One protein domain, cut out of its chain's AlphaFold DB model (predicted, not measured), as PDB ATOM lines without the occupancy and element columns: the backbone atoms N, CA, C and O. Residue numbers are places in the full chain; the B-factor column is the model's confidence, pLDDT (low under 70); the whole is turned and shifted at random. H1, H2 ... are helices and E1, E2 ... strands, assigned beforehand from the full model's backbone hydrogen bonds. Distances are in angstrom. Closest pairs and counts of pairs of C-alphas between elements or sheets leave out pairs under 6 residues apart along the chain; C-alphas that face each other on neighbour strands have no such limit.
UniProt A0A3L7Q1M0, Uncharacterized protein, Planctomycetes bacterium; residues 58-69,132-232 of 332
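This is residues 58 to 69 and 132 to 232 of the 332 residues of an uncharacterized protein of Planctomycetes bacterium (UniProt A0A3L7Q1M0). Two antiparallel sheets meet along one side like the two walls of an open V, at E4 of the four-stranded sheet and E7 of the three-stranded one, and the single helix H1 packs in the angle between them, on a face of each. The three-stranded sheet is twisted, and its long hairpin of E5 and E6 reaches away from the four-stranded wall to the far end of the domain. The printed part has 113 residues, with seven named strands followed by one named helix, E1 E2 E3 E4 E5 E6 E7 H1; the sheets have the orders E1 E2 E3 E4 and E5 E6 E7, and the class is mixed, helices and strands. It is only just compact, close to loose, with a radius of gyration of the C-alphas of 15.6 A, and its outline, 46 by 42 by 23 A, is only just flat.

The four-stranded sheet holds E1, residues 58 to 62, starting at C-alpha 58 (187.115, 219.533, 155.591); E2, residues 132 to 138; E3, residues 141 to 148, 23.9 A long; and E4, residues 156 to 161. The other holds E5, residues 167 to 177, 32.8 A; E6, residues 180 to 191, 34.6 A; and E7, residues 197 to 205, 23.4 A. H1, residues 217 to 232, is 22.5 A long and ends at C-alpha 232 (198.109, 232.018, 155.158).

E1 and E2 are antiparallel neighbours, with N 61 and O 135 2.9 A apart, within hydrogen-bond range. E2, E3 and E4 form a meander, each strand the antiparallel neighbour of the one before; N 145 and O 134 are 2.7 A apart, and N 144 and O 158 2.8 A. H1 is on one face of this sheet, two layers, at a height of 8.4 A; it lies over E2 and runs along the strands, at 17 degrees to E2 on the local plane. The closest C-alphas of H1 and E2 are those of Ala 224 and Val 137, 5.9 A apart. The closest C-alphas of E4 and E7 are those of Leu 160 and Leu 199, 6.5 A apart. E5, E6 and E7 form a second meander; N 171 and O 187 are 2.8 A apart, as are N 188 and O 201. H1 is on one face of this sheet too, again two layers, at a height of 9.6 A, over E5, E6 and, only just, with 3 C-alphas, E7. It is only just slantwise to the strands, at 32 degrees to E5 on the local plane. The closest C-alphas of H1 and E7 are those of Ala 221 and Leu 201, 6.1 A apart. In H1 every O i to N i+4 pair is within hydrogen-bond range. E1 and E7 are apart.

The two C-alphas farthest apart are those of Asp 152 and Gly 179, at 47.3 A. Residues 70 to 131 are not printed, and C-alphas 69 and 132 are 11.0 A apart across the cut. Of the links that are printed whole, the one from E7 to H1 is long, with 11 residues. The mean pLDDT of the printed part is 97.0, and no printed residue is under 70.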
ATOM      1  N   VAL A  58     186.136 220.609 155.748       98.62
ATOM      2  CA  VAL A  58     187.115 219.533 155.591       98.62
ATOM      3  C   VAL A  58     187.098 218.585 156.777       98.62
ATOM      4  O   VAL A  58     187.171 217.368 156.612       98.62
ATOM      5  N   THR A  59     186.928 219.122 157.989       98.69
ATOM      6  CA  THR A  59     186.743 218.290 159.179       98.69
ATOM      7  C   THR A  59     185.629 218.806 160.077       98.69
ATOM      8  O   THR A  59     185.408 220.011 160.209       98.69
ATOM      9  N   ALA A  60     184.927 217.883 160.727       98.50
ATOM     10  CA  ALA A  60     183.814 218.199 161.607       98.50
ATOM     11  C   ALA A  60     183.757 217.224 162.785       98.50
ATOM     12  O   ALA A  60     184.017 216.034 162.631       98.50
ATOM     13  N   GLN A  61     183.358 217.690 163.965       98.44
ATOM     14  CA  GLN A  61     183.177 216.836 165.138       98.44
ATOM     15  C   GLN A  61     181.980 217.294 165.964       98.44
ATOM     16  O   GLN A  61     181.817 218.477 166.231       98.44
ATOM     17  N   THR A  62     181.194 216.340 166.454       98.00
ATOM     18  CA  THR A  62     180.131 216.574 167.434       98.00
ATOM     19  C   THR A  62     180.299 215.640 168.627       98.00
ATOM     20  O   THR A  62     180.769 214.508 168.499       98.00
ATOM     21  N   THR A  63     179.954 216.124 169.820       97.62
ATOM     22  CA  THR A  63     179.841 215.284 171.020       97.62
ATOM     23  C   THR A  63     178.413 214.804 171.262       97.62
ATOM     24  O   THR A  63     178.184 214.051 172.213       97.62
ATOM     25  N   LEU A  64     177.441 215.263 170.466       97.06
ATOM     26  CA  LEU A  64     176.062 214.795 170.519       97.06
ATOM     27  C   LEU A  64     175.914 213.546 169.652       97.06
ATOM     28  O   LEU A  64     176.456 213.458 168.552       97.06
ATOM     29  N   LYS A  65     175.187 212.571 170.188       97.25
ATOM     30  CA  LYS A  65     174.794 211.366 169.466       97.25
ATOM     31  C   LYS A  65     173.311 211.452 169.151       97.25
ATOM     32  O   LYS A  65     172.557 211.935 169.997       97.25
ATOM     33  N   SER A  66     172.888 210.897 168.022       95.56
ATOM     34  CA  SER A  66     171.482 210.893 167.588       95.56
ATOM     35  C   SER A  66     170.542 210.225 168.597       95.56
ATOM     36  O   SER A  66     169.378 210.578 168.704       95.56
ATOM     37  N   THR A  67     171.061 209.292 169.398       95.44
ATOM     38  CA  THR A  67     170.311 208.568 170.438       95.44
ATOM     39  C   THR A  67     170.244 209.291 171.785       95.44
ATOM     40  O   THR A  67     169.642 208.780 172.733       95.44
ATOM     41  N   LYS A  68     170.916 210.438 171.933       95.25
ATOM     42  CA  LYS A  68     171.064 211.117 173.223       95.25
ATOM     43  C   LYS A  68     170.003 212.200 173.390       95.25
ATOM     44  O   LYS A  68     170.038 213.197 172.682       95.25
ATOM     45  N   GLU A  69     169.156 212.045 174.402       96.12
ATOM     46  CA  GLU A  69     168.174 213.052 174.822       96.12
ATOM     47  C   GLU A  69     168.556 213.708 176.162       96.12
ATOM     48  O   GLU A  69     169.268 213.094 176.976       96.12
ATOM     49  N   HIS A 132     176.679 219.703 174.933       97.69
ATOM     50  CA  HIS A 132     177.291 219.187 173.724       97.69
ATOM     51  C   HIS A 132     178.002 220.294 172.953       97.69
ATOM     52  O   HIS A 132     177.722 221.483 173.119       97.69
ATOM     53  N   THR A 133     178.975 219.891 172.148       98.06
ATOM     54  CA  THR A 133     179.742 220.783 171.286       98.06
ATOM     55  C   THR A 133     179.749 220.205 169.889       98.06
ATOM     56  O   THR A 133     179.906 218.997 169.730       98.06
ATOM     57  N   CYS A 134     179.606 221.083 168.908       97.81
ATOM     58  CA  CYS A 134     179.797 220.789 167.502       97.81
ATOM     59  C   CYS A 134     180.855 221.745 166.954       97.81
ATOM     60  O   CYS A 134     180.830 222.925 167.294       97.81
ATOM     61  N   SER A 135     181.813 221.267 166.173       98.69
ATOM     62  CA  SER A 135     182.889 222.084 165.616       98.69
ATOM     63  C   SER A 135     183.180 221.721 164.172       98.69
ATOM     64  O   SER A 135     183.100 220.556 163.781       98.69
ATOM     65  N   TYR A 136     183.547 222.741 163.406       98.69
ATOM     66  CA  TYR A 136     183.769 222.706 161.971       98.69
ATOM     67  C   TYR A 136     185.072 223.414 161.634       98.69
ATOM     68  O   TYR A 136     185.348 224.498 162.153       98.69
ATOM     69  N   VAL A 137     185.852 222.806 160.747       98.81
ATOM     70  CA  VAL A 137     187.001 223.438 160.104       98.81
ATOM     71  C   VAL A 137     186.764 223.381 158.606       98.81
ATOM     72  O   VAL A 137     186.694 222.291 158.029       98.81
ATOM     73  N   GLY A 138     186.600 224.554 158.006       98.69
ATOM     74  CA  GLY A 138     186.540 224.721 156.565       98.69
ATOM     75  C   GLY A 138     187.826 225.333 156.018       98.69
ATOM     76  O   GLY A 138     188.740 225.679 156.769       98.69
ATOM     77  N   LYS A 139     187.897 225.466 154.695       98.50
ATOM     78  CA  LYS A 139     189.061 226.054 154.009       98.50
ATOM     79  C   LYS A 139     189.288 227.534 154.333       98.50
ATOM     80  O   LYS A 139     190.416 228.004 154.232       98.50
ATOM     81  N   LEU A 140     188.237 228.272 154.697       98.69
ATOM     82  CA  LEU A 140     188.283 229.728 154.889       98.69
ATOM     83  C   LEU A 140     188.055 230.157 156.342       98.69
ATOM     84  O   LEU A 140     188.129 231.348 156.651       98.69
ATOM     85  N   GLY A 141     187.778 229.221 157.247       98.62
ATOM     86  CA  GLY A 141     187.516 229.550 158.639       98.62
ATOM     87  C   GLY A 141     187.152 228.354 159.504       98.62
ATOM     88  O   GLY A 141     187.197 227.194 159.090       98.62
ATOM     89  N   VAL A 142     186.765 228.652 160.739       98.81
ATOM     90  CA  VAL A 142     186.318 227.661 161.718       98.81
ATOM     91  C   VAL A 142     185.087 228.144 162.464       98.81
ATOM     92  O   VAL A 142     184.912 229.340 162.702       98.81
ATOM     93  N   ALA A 143     184.257 227.199 162.894       98.62
ATOM     94  CA  ALA A 143     183.092 227.472 163.725       98.62
ATOM     95  C   ALA A 143     182.957 226.424 164.832       98.62
ATOM     96  O   ALA A 143     183.301 225.252 164.659       98.62
ATOM     97  N   ARG A 144     182.455 226.839 165.994       98.50
ATOM     98  CA  ARG A 144     182.168 225.969 167.132       98.50
ATOM     99  C   ARG A 144     180.884 226.399 167.825       98.50
ATOM    100  O   ARG A 144     180.749 227.538 168.252       98.50
ATOM    101  N   TYR A 145     179.991 225.442 168.014       98.19
ATOM    102  CA  TYR A 145     178.696 225.609 168.652       98.19
ATOM    103  C   TYR A 145     178.647 224.880 169.988       98.19
ATOM    104  O   TYR A 145     179.147 223.759 170.121       98.19
ATOM    105  N   PHE A 146     178.006 225.494 170.978       97.81
ATOM    106  CA  PHE A 146     177.765 224.910 172.294       97.81
ATOM    107  C   PHE A 146     176.271 224.829 172.570       97.81
ATOM    108  O   PHE A 146     175.597 225.851 172.687       97.81
ATOM    109  N   LEU A 147     175.784 223.608 172.758       97.56
ATOM    110  CA  LEU A 147     174.402 223.319 173.109       97.56
ATOM    111  C   LEU A 147     174.325 222.942 174.586       97.56
ATOM    112  O   LEU A 147     175.091 222.096 175.059       97.56
ATOM    113  N   THR A 148     173.422 223.570 175.338       97.06
ATOM    114  CA  THR A 148     173.250 223.293 176.771       97.06
ATOM    115  C   THR A 148     171.781 223.215 177.145       97.06
ATOM    116  O   THR A 148     170.982 223.990 176.639       97.06
ATOM    117  N   GLY A 149     171.427 222.322 178.069       95.50
ATOM    118  CA  GLY A 149     170.071 222.217 178.619       95.50
ATOM    119  C   GLY A 149     169.137 221.329 177.795       95.50
ATOM    120  O   GLY A 149     168.805 220.244 178.265       95.50
ATOM    121  N   SER A 150     168.750 221.775 176.598       95.19
ATOM    122  CA  SER A 150     167.864 221.053 175.666       95.19
ATOM    123  C   SER A 150     168.430 221.056 174.243       95.19
ATOM    124  O   SER A 150     169.352 221.819 173.955       95.19
ATOM    125  N   ARG A 151     167.855 220.220 173.369       95.06
ATOM    126  CA  ARG A 151     168.054 220.254 171.911       95.06
ATOM    127  C   ARG A 151     167.471 221.514 171.271       95.06
ATOM    128  O   ARG A 151     168.064 222.033 170.340       95.06
ATOM    129  N   ASP A 152     166.385 222.035 171.836       93.69
ATOM    130  CA  ASP A 152     165.662 223.205 171.306       93.69
ATOM    131  C   ASP A 152     166.300 224.545 171.699       93.69
ATOM    132  O   ASP A 152     165.847 225.611 171.289       93.69
ATOM    133  N   ASN A 153     167.334 224.518 172.545       93.94
ATOM    134  CA  ASN A 153     167.999 225.739 172.969       93.94
ATOM    135  C   ASN A 153     168.891 226.271 171.847       93.94
ATOM    136  O   ASN A 153     169.723 225.538 171.317       93.94
ATOM    137  N   GLY A 154     168.794 227.577 171.578       95.19
ATOM    138  CA  GLY A 154     169.713 228.276 170.685       95.19
ATOM    139  C   GLY A 154     171.173 228.046 171.111       95.19
ATOM    140  O   GLY A 154     171.534 228.370 172.251       95.19
ATOM    141  N   PRO A 155     172.019 227.454 170.252       97.19
ATOM    142  CA  PRO A 155     173.396 227.164 170.606       97.19
ATOM    143  C   PRO A 155     174.229 228.444 170.608       97.19
ATOM    144  O   PRO A 155     174.062 229.328 169.772       97.19
ATOM    145  N   ARG A 156     175.185 228.529 171.533       97.75
ATOM    146  CA  ARG A 156     176.182 229.604 171.513       97.75
ATOM    147  C   ARG A 156     177.198 229.330 170.411       97.75
ATOM    148  O   ARG A 156     177.772 228.244 170.390       97.75
ATOM    149  N   GLU A 157     177.481 230.334 169.594       98.00
ATOM    150  CA  GLU A 157     178.455 230.275 168.504       98.00
ATOM    151  C   GLU A 157     179.799 230.922 168.876       98.00
ATOM    152  O   GLU A 157     179.866 231.926 169.587       98.00
ATOM    153  N   GLU A 158     180.878 230.334 168.369       98.31
ATOM    154  CA  GLU A 158     182.201 230.936 168.232       98.31
ATOM    155  C   GLU A 158     182.684 230.691 166.799       98.31
ATOM    156  O   GLU A 158     182.883 229.541 166.408       98.31
ATOM    157  N   LYS A 159     182.875 231.759 166.022       98.50
ATOM    158  CA  LYS A 159     183.252 231.704 164.604       98.50
ATOM    159  C   LYS A 159     184.488 232.560 164.339       98.50
ATOM    160  O   LYS A 159     184.662 233.606 164.959       98.50
ATOM    161  N   LEU A 160     185.336 232.106 163.421       98.62
ATOM    162  CA  LEU A 160     186.507 232.826 162.933       98.62
ATOM    163  C   LEU A 160     186.623 232.632 161.423       98.62
ATOM    164  O   LEU A 160     186.751 231.498 160.963       98.62
ATOM    165  N   LEU A 161     186.673 233.734 160.682       98.75
ATOM    166  CA  LEU A 161     187.102 233.737 159.289       98.75
ATOM    167  C   LEU A 161     188.613 233.961 159.244       98.75
ATOM    168  O   LEU A 161     189.139 234.857 159.905       98.75
ATOM    169  N   PHE A 162     189.326 233.159 158.459       98.62
ATOM    170  CA  PHE A 162     190.767 233.333 158.281       98.62
ATOM    171  C   PHE A 162     191.091 234.657 157.582       98.62
ATOM    172  O   PHE A 162     192.132 235.252 157.848       98.62
ATOM    173  N   ALA A 163     190.170 235.175 156.765       98.25
ATOM    174  CA  ALA A 163     190.314 236.477 156.129       98.25
ATOM    175  C   ALA A 163     190.601 237.612 157.135       98.25
ATOM    176  O   ALA A 163     191.457 238.453 156.862       98.25
ATOM    177  N   ASP A 164     189.967 237.569 158.308       98.38
ATOM    178  CA  ASP A 164     190.060 238.601 159.350       98.38
ATOM    179  C   ASP A 164     191.293 238.454 160.251       98.38
ATOM    180  O   ASP A 164     191.598 239.329 161.070       98.38
ATOM    181  N   CYS A 165     191.988 237.323 160.145       98.12
ATOM    182  CA  CYS A 165     193.130 236.992 160.976       98.12
ATOM    183  C   CYS A 165     194.443 237.384 160.286       98.12
ATOM    184  O   CYS A 165     194.578 237.275 159.071       98.12
ATOM    185  N   GLU A 166     195.409 237.838 161.077       98.00
ATOM    186  CA  GLU A 166     196.775 238.174 160.670       98.00
ATOM    187  C   GLU A 166     197.752 237.056 161.050       98.00
ATOM    188  O   GLU A 166     198.572 236.609 160.248       98.00
ATOM    189  N   ASP A 167     197.658 236.592 162.296       97.88
ATOM    190  CA  ASP A 167     198.563 235.595 162.847       97.88
ATOM    191  C   ASP A 167     197.864 234.595 163.775       97.88
ATOM    192  O   ASP A 167     196.885 234.916 164.460       97.88
ATOM    193  N   VAL A 168     198.407 233.373 163.808       98.50
ATOM    194  CA  VAL A 168     198.141 232.386 164.859       98.50
ATOM    195  C   VAL A 168     199.390 232.163 165.704       98.50
ATOM    196  O   VAL A 168     200.474 231.920 165.176       98.50
ATOM    197  N   THR A 169     199.246 232.193 167.026       98.12
ATOM    198  CA  THR A 169     200.282 231.712 167.954       98.12
ATOM    199  C   THR A 169     199.854 230.382 168.548       98.12
ATOM    200  O   THR A 169     198.734 230.291 169.066       98.12
ATOM    201  N   THR A 170     200.748 229.395 168.538       97.06
ATOM    202  CA  THR A 170     200.490 228.046 169.052       97.06
ATOM    203  C   THR A 170     201.481 227.707 170.151       97.06
ATOM    204  O   THR A 170     202.693 227.742 169.961       97.06
ATOM    205  N   TRP A 171     200.959 227.302 171.302       95.56
ATOM    206  CA  TRP A 171     201.743 226.901 172.457       95.56
ATOM    207  C   TRP A 171     201.267 225.548 172.969       95.56
ATOM    208  O   TRP A 171     200.068 225.275 173.048       95.56
ATOM    209  N   THR A 172     202.209 224.672 173.309       95.06
ATOM    210  CA  THR A 172     201.933 223.360 173.900       95.06
ATOM    211  C   THR A 172     202.984 223.055 174.957       95.06
ATOM    212  O   THR A 172     204.179 223.090 174.673       95.06
ATOM    213  N   GLN A 173     202.547 222.721 176.170       94.56
ATOM    214  CA  GLN A 173     203.430 222.404 177.291       94.56
ATOM    215  C   GLN A 173     203.080 221.045 177.889       94.56
ATOM    216  O   GLN A 173     201.951 220.806 178.324       94.56
ATOM    217  N   ARG A 174     204.077 220.156 177.960       94.62
ATOM    218  CA  ARG A 174     203.999 218.923 178.752       94.62
ATOM    219  C   ARG A 174     204.333 219.254 180.202       94.62
ATOM    220  O   ARG A 174     205.380 219.831 180.480       94.62
ATOM    221  N   ASN A 175     203.450 218.872 181.112       95.69
ATOM    222  CA  ASN A 175     203.614 219.083 182.541       95.69
ATOM    223  C   ASN A 175     204.104 217.799 183.208       95.69
ATOM    224  O   ASN A 175     203.641 216.701 182.889       95.69
ATOM    225  N   TYR A 176     205.024 217.968 184.156       95.31
ATOM    226  CA  TYR A 176     205.552 216.897 184.989       95.31
ATOM    227  C   TYR A 176     205.457 217.310 186.457       95.31
ATOM    228  O   TYR A 176     205.759 218.447 186.816       95.31
ATOM    229  N   THR A 177     205.051 216.383 187.316       96.06
ATOM    230  CA  THR A 177     204.981 216.562 188.768       96.06
ATOM    231  C   THR A 177     205.776 215.431 189.405       96.06
ATOM    232  O   THR A 177     205.447 214.266 189.214       96.06
ATOM    233  N   ASN A 178     206.859 215.763 190.116       96.50
ATOM    234  CA  ASN A 178     207.806 214.784 190.674       96.50
ATOM    235  C   ASN A 178     208.375 213.812 189.617       96.50
ATOM    236  O   ASN A 178     208.503 212.618 189.865       96.50
ATOM    237  N   GLY A 179     208.665 214.316 188.412       94.50
ATOM    238  CA  GLY A 179     209.153 213.508 187.286       94.50
ATOM    239  C   GLY A 179     208.080 212.681 186.566       94.50
ATOM    240  O   GLY A 179     208.369 212.103 185.526       94.50
ATOM    241  N   ILE A 180     206.840 212.661 187.063       94.75
ATOM    242  CA  ILE A 180     205.724 211.923 186.460       94.75
ATOM    243  C   ILE A 180     204.925 212.862 185.556       94.75
ATOM    244  O   ILE A 180     204.557 213.963 185.969       94.75
ATOM    245  N   TYR A 181     204.639 212.432 184.328       95.31
ATOM    246  CA  TYR A 181     203.803 213.185 183.394       95.31
ATOM    247  C   TYR A 181     202.392 213.397 183.972       95.31
ATOM    248  O   TYR A 181     201.691 212.439 184.293       95.31
ATOM    249  N   SER A 182     201.959 214.656 184.096       96.50
ATOM    250  CA  SER A 182     200.653 215.019 184.673       96.50
ATOM    251  C   SER A 182     199.638 215.494 183.628       96.50
ATOM    252  O   SER A 182     198.434 215.511 183.886       96.50
ATOM    253  N   GLY A 183     200.085 215.798 182.410       96.81
ATOM    254  CA  GLY A 183     199.218 216.181 181.297       96.81
ATOM    255  C   GLY A 183     199.894 217.146 180.333       96.81
ATOM    256  O   GLY A 183     200.951 217.706 180.616       96.81
ATOM    257  N   THR A 184     199.261 217.375 179.192       96.94
ATOM    258  CA  THR A 184     199.689 218.355 178.192       96.94
ATOM    259  C   THR A 184     198.656 219.467 178.131       96.94
ATOM    260  O   THR A 184     197.465 219.192 178.008       96.94
ATOM    261  N   GLN A 185     199.100 220.717 178.228       97.44
ATOM    262  CA  GLN A 185     198.282 221.903 177.989       97.44
ATOM    263  C   GLN A 185     198.566 222.443 176.591       97.44
ATOM    264  O   GLN A 185     199.692 222.338 176.111       97.44
ATOM    265  N   TYR A 186     197.554 223.019 175.954       97.56
ATOM    266  CA  TYR A 186     197.696 223.666 174.655       97.56
ATOM    267  C   TYR A 186     196.904 224.972 174.603       97.56
ATOM    268  O   TYR A 186     195.907 225.147 175.318       97.56
ATOM    269  N   LEU A 187     197.366 225.880 173.749       97.81
ATOM    270  CA  LEU A 187     196.812 227.208 173.548       97.81
ATOM    271  C   LEU A 187     197.077 227.661 172.110       97.81
ATOM    272  O   LEU A 187     198.227 227.823 171.720       97.81
ATOM    273  N   ASN A 188     196.015 227.942 171.365       98.50
ATOM    274  CA  ASN A 188     196.077 228.538 170.039       98.50
ATOM    275  C   ASN A 188     195.291 229.850 170.072       98.50
ATOM    276  O   ASN A 188     194.136 229.877 170.511       98.50
ATOM    277  N   THR A 189     195.925 230.939 169.644       98.44
ATOM    278  CA  THR A 189     195.323 232.278 169.628       98.44
ATOM    279  C   THR A 189     195.424 232.857 168.230       98.44
ATOM    280  O   THR A 189     196.533 233.055 167.748       98.44
ATOM    281  N   TRP A 190     194.279 233.160 167.622       98.56
ATOM    282  CA  TRP A 190     194.186 233.881 166.353       98.56
ATOM    283  C   TRP A 190     193.961 235.357 166.640       98.56
ATOM    284  O   TRP A 190     193.129 235.703 167.490       98.56
ATOM    285  N   ARG A 191     194.695 236.231 165.953       98.31
ATOM    286  CA  ARG A 191     194.615 237.684 166.143       98.31
ATOM    287  C   ARG A 191     194.373 238.406 164.830       98.31
ATOM    288  O   ARG A 191     194.825 237.942 163.791       98.31
ATOM    289  N   SER A 192     193.699 239.547 164.886       97.69
ATOM    290  CA  SER A 192     193.624 240.490 163.766       97.69
ATOM    291  C   SER A 192     194.910 241.315 163.639       97.69
ATOM    292  O   SER A 192     195.791 241.274 164.505       97.69
ATOM    293  N   ALA A 193     195.012 242.098 162.564       95.12
ATOM    294  CA  ALA A 193     196.175 242.940 162.274       95.12
ATOM    295  C   ALA A 193     196.518 243.927 163.410       95.12
ATOM    296  O   ALA A 193     197.695 244.115 163.730       95.12
ATOM    297  N   ASP A 194     195.497 244.473 164.081       94.81
ATOM    298  CA  ASP A 194     195.598 245.355 165.259       94.81
ATOM    299  C   ASP A 194     196.020 244.628 166.560       94.81
ATOM    300  O   ASP A 194     196.223 245.256 167.602       94.81
ATOM    301  N   GLY A 195     196.161 243.300 166.519       93.81
ATOM    302  CA  GLY A 195     196.544 242.456 167.648       93.81
ATOM    303  C   GLY A 195     195.395 242.058 168.580       93.81
ATOM    304  O   GLY A 195     195.656 241.441 169.620       93.81
ATOM    305  N   ARG A 196     194.136 242.381 168.253       96.31
ATOM    306  CA  ARG A 196     192.962 241.905 169.000       96.31
ATOM    307  C   ARG A 196     192.793 240.396 168.809       96.31
ATOM    308  O   ARG A 196     192.918 239.877 167.707       96.31
ATOM    309  N   GLY A 197     192.512 239.677 169.897       97.31
ATOM    310  CA  GLY A 197     192.231 238.239 169.840       97.31
ATOM    311  C   GLY A 197     190.855 237.972 169.234       97.31
ATOM    312  O   GLY A 197     189.860 238.473 169.754       97.31
ATOM    313  N   LEU A 198     190.811 237.181 168.163       98.19
ATOM    314  CA  LEU A 198     189.585 236.802 167.456       98.19
ATOM    315  C   LEU A 198     189.055 235.447 167.929       98.19
ATOM    316  O   LEU A 198     187.861 235.292 168.161       98.19
ATOM    317  N   LEU A 199     189.953 234.477 168.128       98.50
ATOM    318  CA  LEU A 199     189.610 233.143 168.615       98.50
ATOM    319  C   LEU A 199     190.681 232.628 169.575       98.50
ATOM    320  O   LEU A 199     191.880 232.774 169.335       98.50
ATOM    321  N   LEU A 200     190.227 231.984 170.651       98.31
ATOM    322  CA  LEU A 200     191.080 231.343 171.644       98.31
ATOM    323  C   LEU A 200     190.675 229.880 171.829       98.31
ATOM    324  O   LEU A 200     189.631 229.576 172.411       98.31
ATOM    325  N   LEU A 201     191.535 228.962 171.395       98.25
ATOM    326  CA  LEU A 201     191.360 227.534 171.628       98.25
ATOM    327  C   LEU A 201     192.381 227.076 172.660       98.25
ATOM    328  O   LEU A 201     193.579 227.084 172.409       98.25
ATOM    329  N   LYS A 202     191.909 226.675 173.838       98.06
ATOM    330  CA  LYS A 202     192.771 226.194 174.919       98.06
ATOM    331  C   LYS A 202     192.189 224.971 175.590       98.06
ATOM    332  O   LYS A 202     190.969 224.806 175.639       98.06
ATOM    333  N   GLY A 203     193.058 224.156 176.159       97.50
ATOM    334  CA  GLY A 203     192.642 222.990 176.916       97.50
ATOM    335  C   GLY A 203     193.820 222.191 177.436       97.50
ATOM    336  O   GLY A 203     194.971 222.625 177.403       97.50
ATOM    337  N   SER A 204     193.507 220.999 177.922       97.31
ATOM    338  CA  SER A 204     194.502 220.011 178.292       97.31
ATOM    339  C   SER A 204     194.029 218.615 177.925       97.31
ATOM    340  O   SER A 204     192.834 218.352 177.776       97.31
ATOM    341  N   PHE A 205     194.983 217.710 177.770       97.06
ATOM    342  CA  PHE A 205     194.722 216.290 177.630       97.06
ATOM    343  C   PHE A 205     195.770 215.495 178.398       97.06
ATOM    344  O   PHE A 205     196.867 215.981 178.671       97.06
ATOM    345  N   HIS A 206     195.432 214.259 178.742       96.38
ATOM    346  CA  HIS A 206     196.345 213.342 179.403       96.38
ATOM    347  C   HIS A 206     196.661 212.194 178.442       96.38
ATOM    348  O   HIS A 206     195.811 211.340 178.190       96.38
ATOM    349  N   SER A 207     197.852 212.230 177.844       94.38
ATOM    350  CA  SER A 207     198.381 211.146 177.014       94.38
ATOM    351  C   SER A 207     199.905 211.162 177.059       94.38
ATOM    352  O   SER A 207     200.539 212.060 176.508       94.38
ATOM    353  N   GLU A 208     200.493 210.167 177.723       89.62
ATOM    354  CA  GLU A 208     201.948 210.039 177.853       89.62
ATOM    355  C   GLU A 208     202.628 209.849 176.488       89.62
ATOM    356  O   GLU A 208     203.667 210.454 176.225       89.62
ATOM    357  N   ALA A 209     201.969 209.112 175.584       92.62
ATOM    358  CA  ALA A 209     202.382 208.913 174.195       92.62
ATOM    359  C   ALA A 209     202.230 210.172 173.315       92.62
ATOM    360  O   ALA A 209     202.485 210.125 172.115       92.62
ATOM    361  N   GLY A 210     201.747 211.290 173.868       88.88
ATOM    362  CA  GLY A 210     201.572 212.558 173.154       88.88
ATOM    363  C   GLY A 210     200.346 212.627 172.240       88.88
ATOM    364  O   GLY A 210     199.986 213.715 171.802       88.88
ATOM    365  N   THR A 211     199.655 211.510 172.003       93.75
ATOM    366  CA  THR A 211     198.487 211.450 171.112       93.75
ATOM    367  C   THR A 211     197.193 211.387 171.929       93.75
ATOM    368  O   THR A 211     196.945 210.372 172.590       93.75
ATOM    369  N   PRO A 212     196.356 212.441 171.962       95.44
ATOM    370  CA  PRO A 212     195.097 212.409 172.701       95.44
ATOM    371  C   PRO A 212     194.026 211.547 172.014       95.44
ATOM    372  O   PRO A 212     194.113 211.237 170.827       95.44
ATOM    373  N   LYS A 213     192.957 211.209 172.754       96.00
ATOM    374  CA  LYS A 213     191.771 210.522 172.203       96.00
ATOM    375  C   LYS A 213     191.213 211.272 170.988       96.00
ATOM    376  O   LYS A 213     191.256 212.499 170.960       96.00
ATOM    377  N   ALA A 214     190.617 210.544 170.042       95.12
ATOM    378  CA  ALA A 214     190.042 211.100 168.810       95.12
ATOM    379  C   ALA A 214     189.064 212.263 169.052       95.12
ATOM    380  O   ALA A 214     189.067 213.236 168.314       95.12
ATOM    381  N   THR A 215     188.282 212.200 170.131       94.44
ATOM    382  CA  THR A 215     187.293 213.226 170.494       94.44
ATOM    383  C   THR A 215     187.885 214.422 171.250       94.44
ATOM    384  O   THR A 215     187.140 215.269 171.742       94.44
ATOM    385  N   SER A 216     189.205 214.476 171.434       97.12
ATOM    386  CA  SER A 216     189.858 215.556 172.172       97.12
ATOM    387  C   SER A 216     189.695 216.896 171.449       97.12
ATOM    388  O   SER A 216     190.009 216.974 170.260       97.12
ATOM    389  N   PRO A 217     189.319 217.984 172.151       97.38
ATOM    390  CA  PRO A 217     189.273 219.324 171.563       97.38
ATOM    391  C   PRO A 217     190.634 219.832 171.057       97.38
ATOM    392  O   PRO A 217     190.678 220.814 170.318       97.38
ATOM    393  N   PHE A 218     191.739 219.168 171.422       98.00
ATOM    394  CA  PHE A 218     193.062 219.409 170.841       98.00
ATOM    395  C   PHE A 218     193.054 219.242 169.318       98.00
ATOM    396  O   PHE A 218     193.638 220.058 168.612       98.00
ATOM    397  N   TRP A 219     192.356 218.225 168.803       98.31
ATOM    398  CA  TRP A 219     192.333 217.956 167.367       98.31
ATOM    399  C   TRP A 219     191.630 219.057 166.581       98.31
ATOM    400  O   TRP A 219     192.091 219.399 165.500       98.31
ATOM    401  N   PHE A 220     190.588 219.674 167.149       98.62
ATOM    402  CA  PHE A 220     189.965 220.858 166.556       98.62
ATOM    403  C   PHE A 220     190.967 222.014 166.427       98.62
ATOM    404  O   PHE A 220     191.096 222.587 165.353       98.62
ATOM    405  N   ALA A 221     191.731 222.307 167.487       98.44
ATOM    406  CA  ALA A 221     192.745 223.365 167.454       98.44
ATOM    407  C   ALA A 221     193.882 223.066 166.463       98.44
ATOM    408  O   ALA A 221     194.281 223.948 165.706       98.44
ATOM    409  N   ASN A 222     194.361 221.821 166.431       98.25
ATOM    410  CA  ASN A 222     195.396 221.389 165.495       98.25
ATOM    411  C   ASN A 222     194.911 221.440 164.037       98.25
ATOM    412  O   ASN A 222     195.626 221.938 163.177       98.25
ATOM    413  N   SER A 223     193.695 220.961 163.752       98.56
ATOM    414  CA  SER A 223     193.117 221.022 162.405       98.56
ATOM    415  C   SER A 223     192.893 222.469 161.961       98.56
ATOM    416  O   SER A 223     193.291 222.821 160.855       98.56
ATOM    417  N   ALA A 224     192.360 223.326 162.838       98.69
ATOM    418  CA  ALA A 224     192.213 224.756 162.575       98.69
ATOM    419  C   ALA A 224     193.550 225.420 162.211       98.69
ATOM    420  O   ALA A 224     193.613 226.205 161.272       98.69
ATOM    421  N   GLU A 225     194.629 225.091 162.928       98.56
ATOM    422  CA  GLU A 225     195.968 225.607 162.633       98.56
ATOM    423  C   GLU A 225     196.507 225.099 161.284       98.56
ATOM    424  O   GLU A 225     197.146 225.859 160.562       98.56
ATOM    425  N   VAL A 226     196.270 223.833 160.924       98.25
ATOM    426  CA  VAL A 226     196.697 223.280 159.624       98.25
ATOM    427  C   VAL A 226     196.061 224.052 158.469       98.25
ATOM    428  O   VAL A 226     196.793 224.557 157.622       98.25
ATOM    429  N   TYR A 227     194.734 224.212 158.473       98.50
ATOM    430  CA  TYR A 227     194.035 224.931 157.401       98.50
ATOM    431  C   TYR A 227     194.289 226.439 157.433       98.50
ATOM    432  O   TYR A 227     194.345 227.070 156.383       98.50
ATOM    433  N   TRP A 228     194.543 227.013 158.612       98.56
ATOM    434  CA  TRP A 228     195.069 228.372 158.703       98.56
ATOM    435  C   TRP A 228     196.415 228.509 157.983       98.56
ATOM    436  O   TRP A 228     196.593 229.454 157.226       98.56
ATOM    437  N   ASN A 229     197.363 227.588 158.200       98.25
ATOM    438  CA  ASN A 229     198.675 227.671 157.553       98.25
ATOM    439  C   ASN A 229     198.570 227.518 156.035       98.25
ATOM    440  O   ASN A 229     199.302 228.197 155.328       98.25
ATOM    441  N   GLU A 230     197.671 226.663 155.543       97.94
ATOM    442  CA  GLU A 230     197.378 226.548 154.109       97.94
ATOM    443  C   GLU A 230     196.837 227.872 153.552       97.94
ATOM    444  O   GLU A 230     197.387 228.403 152.595       97.94
ATOM    445  N   PHE A 231     195.844 228.473 154.211       98.19
ATOM    446  CA  PHE A 231     195.289 229.767 153.811       98.19
ATOM    447  C   PHE A 231     196.315 230.916 153.877       98.19
ATOM    448  O   PHE A 231     196.399 231.759 152.985       98.19
ATOM    449  N   ALA A 232     197.112 230.973 154.945       98.25
ATOM    450  CA  ALA A 232     198.109 232.018 155.158       98.25
ATOM    451  C   ALA A 232     199.361 231.836 154.283       98.25
ATOM    452  O   ALA A 232     200.120 232.791 154.102       98.25
TER     453      ALA A 232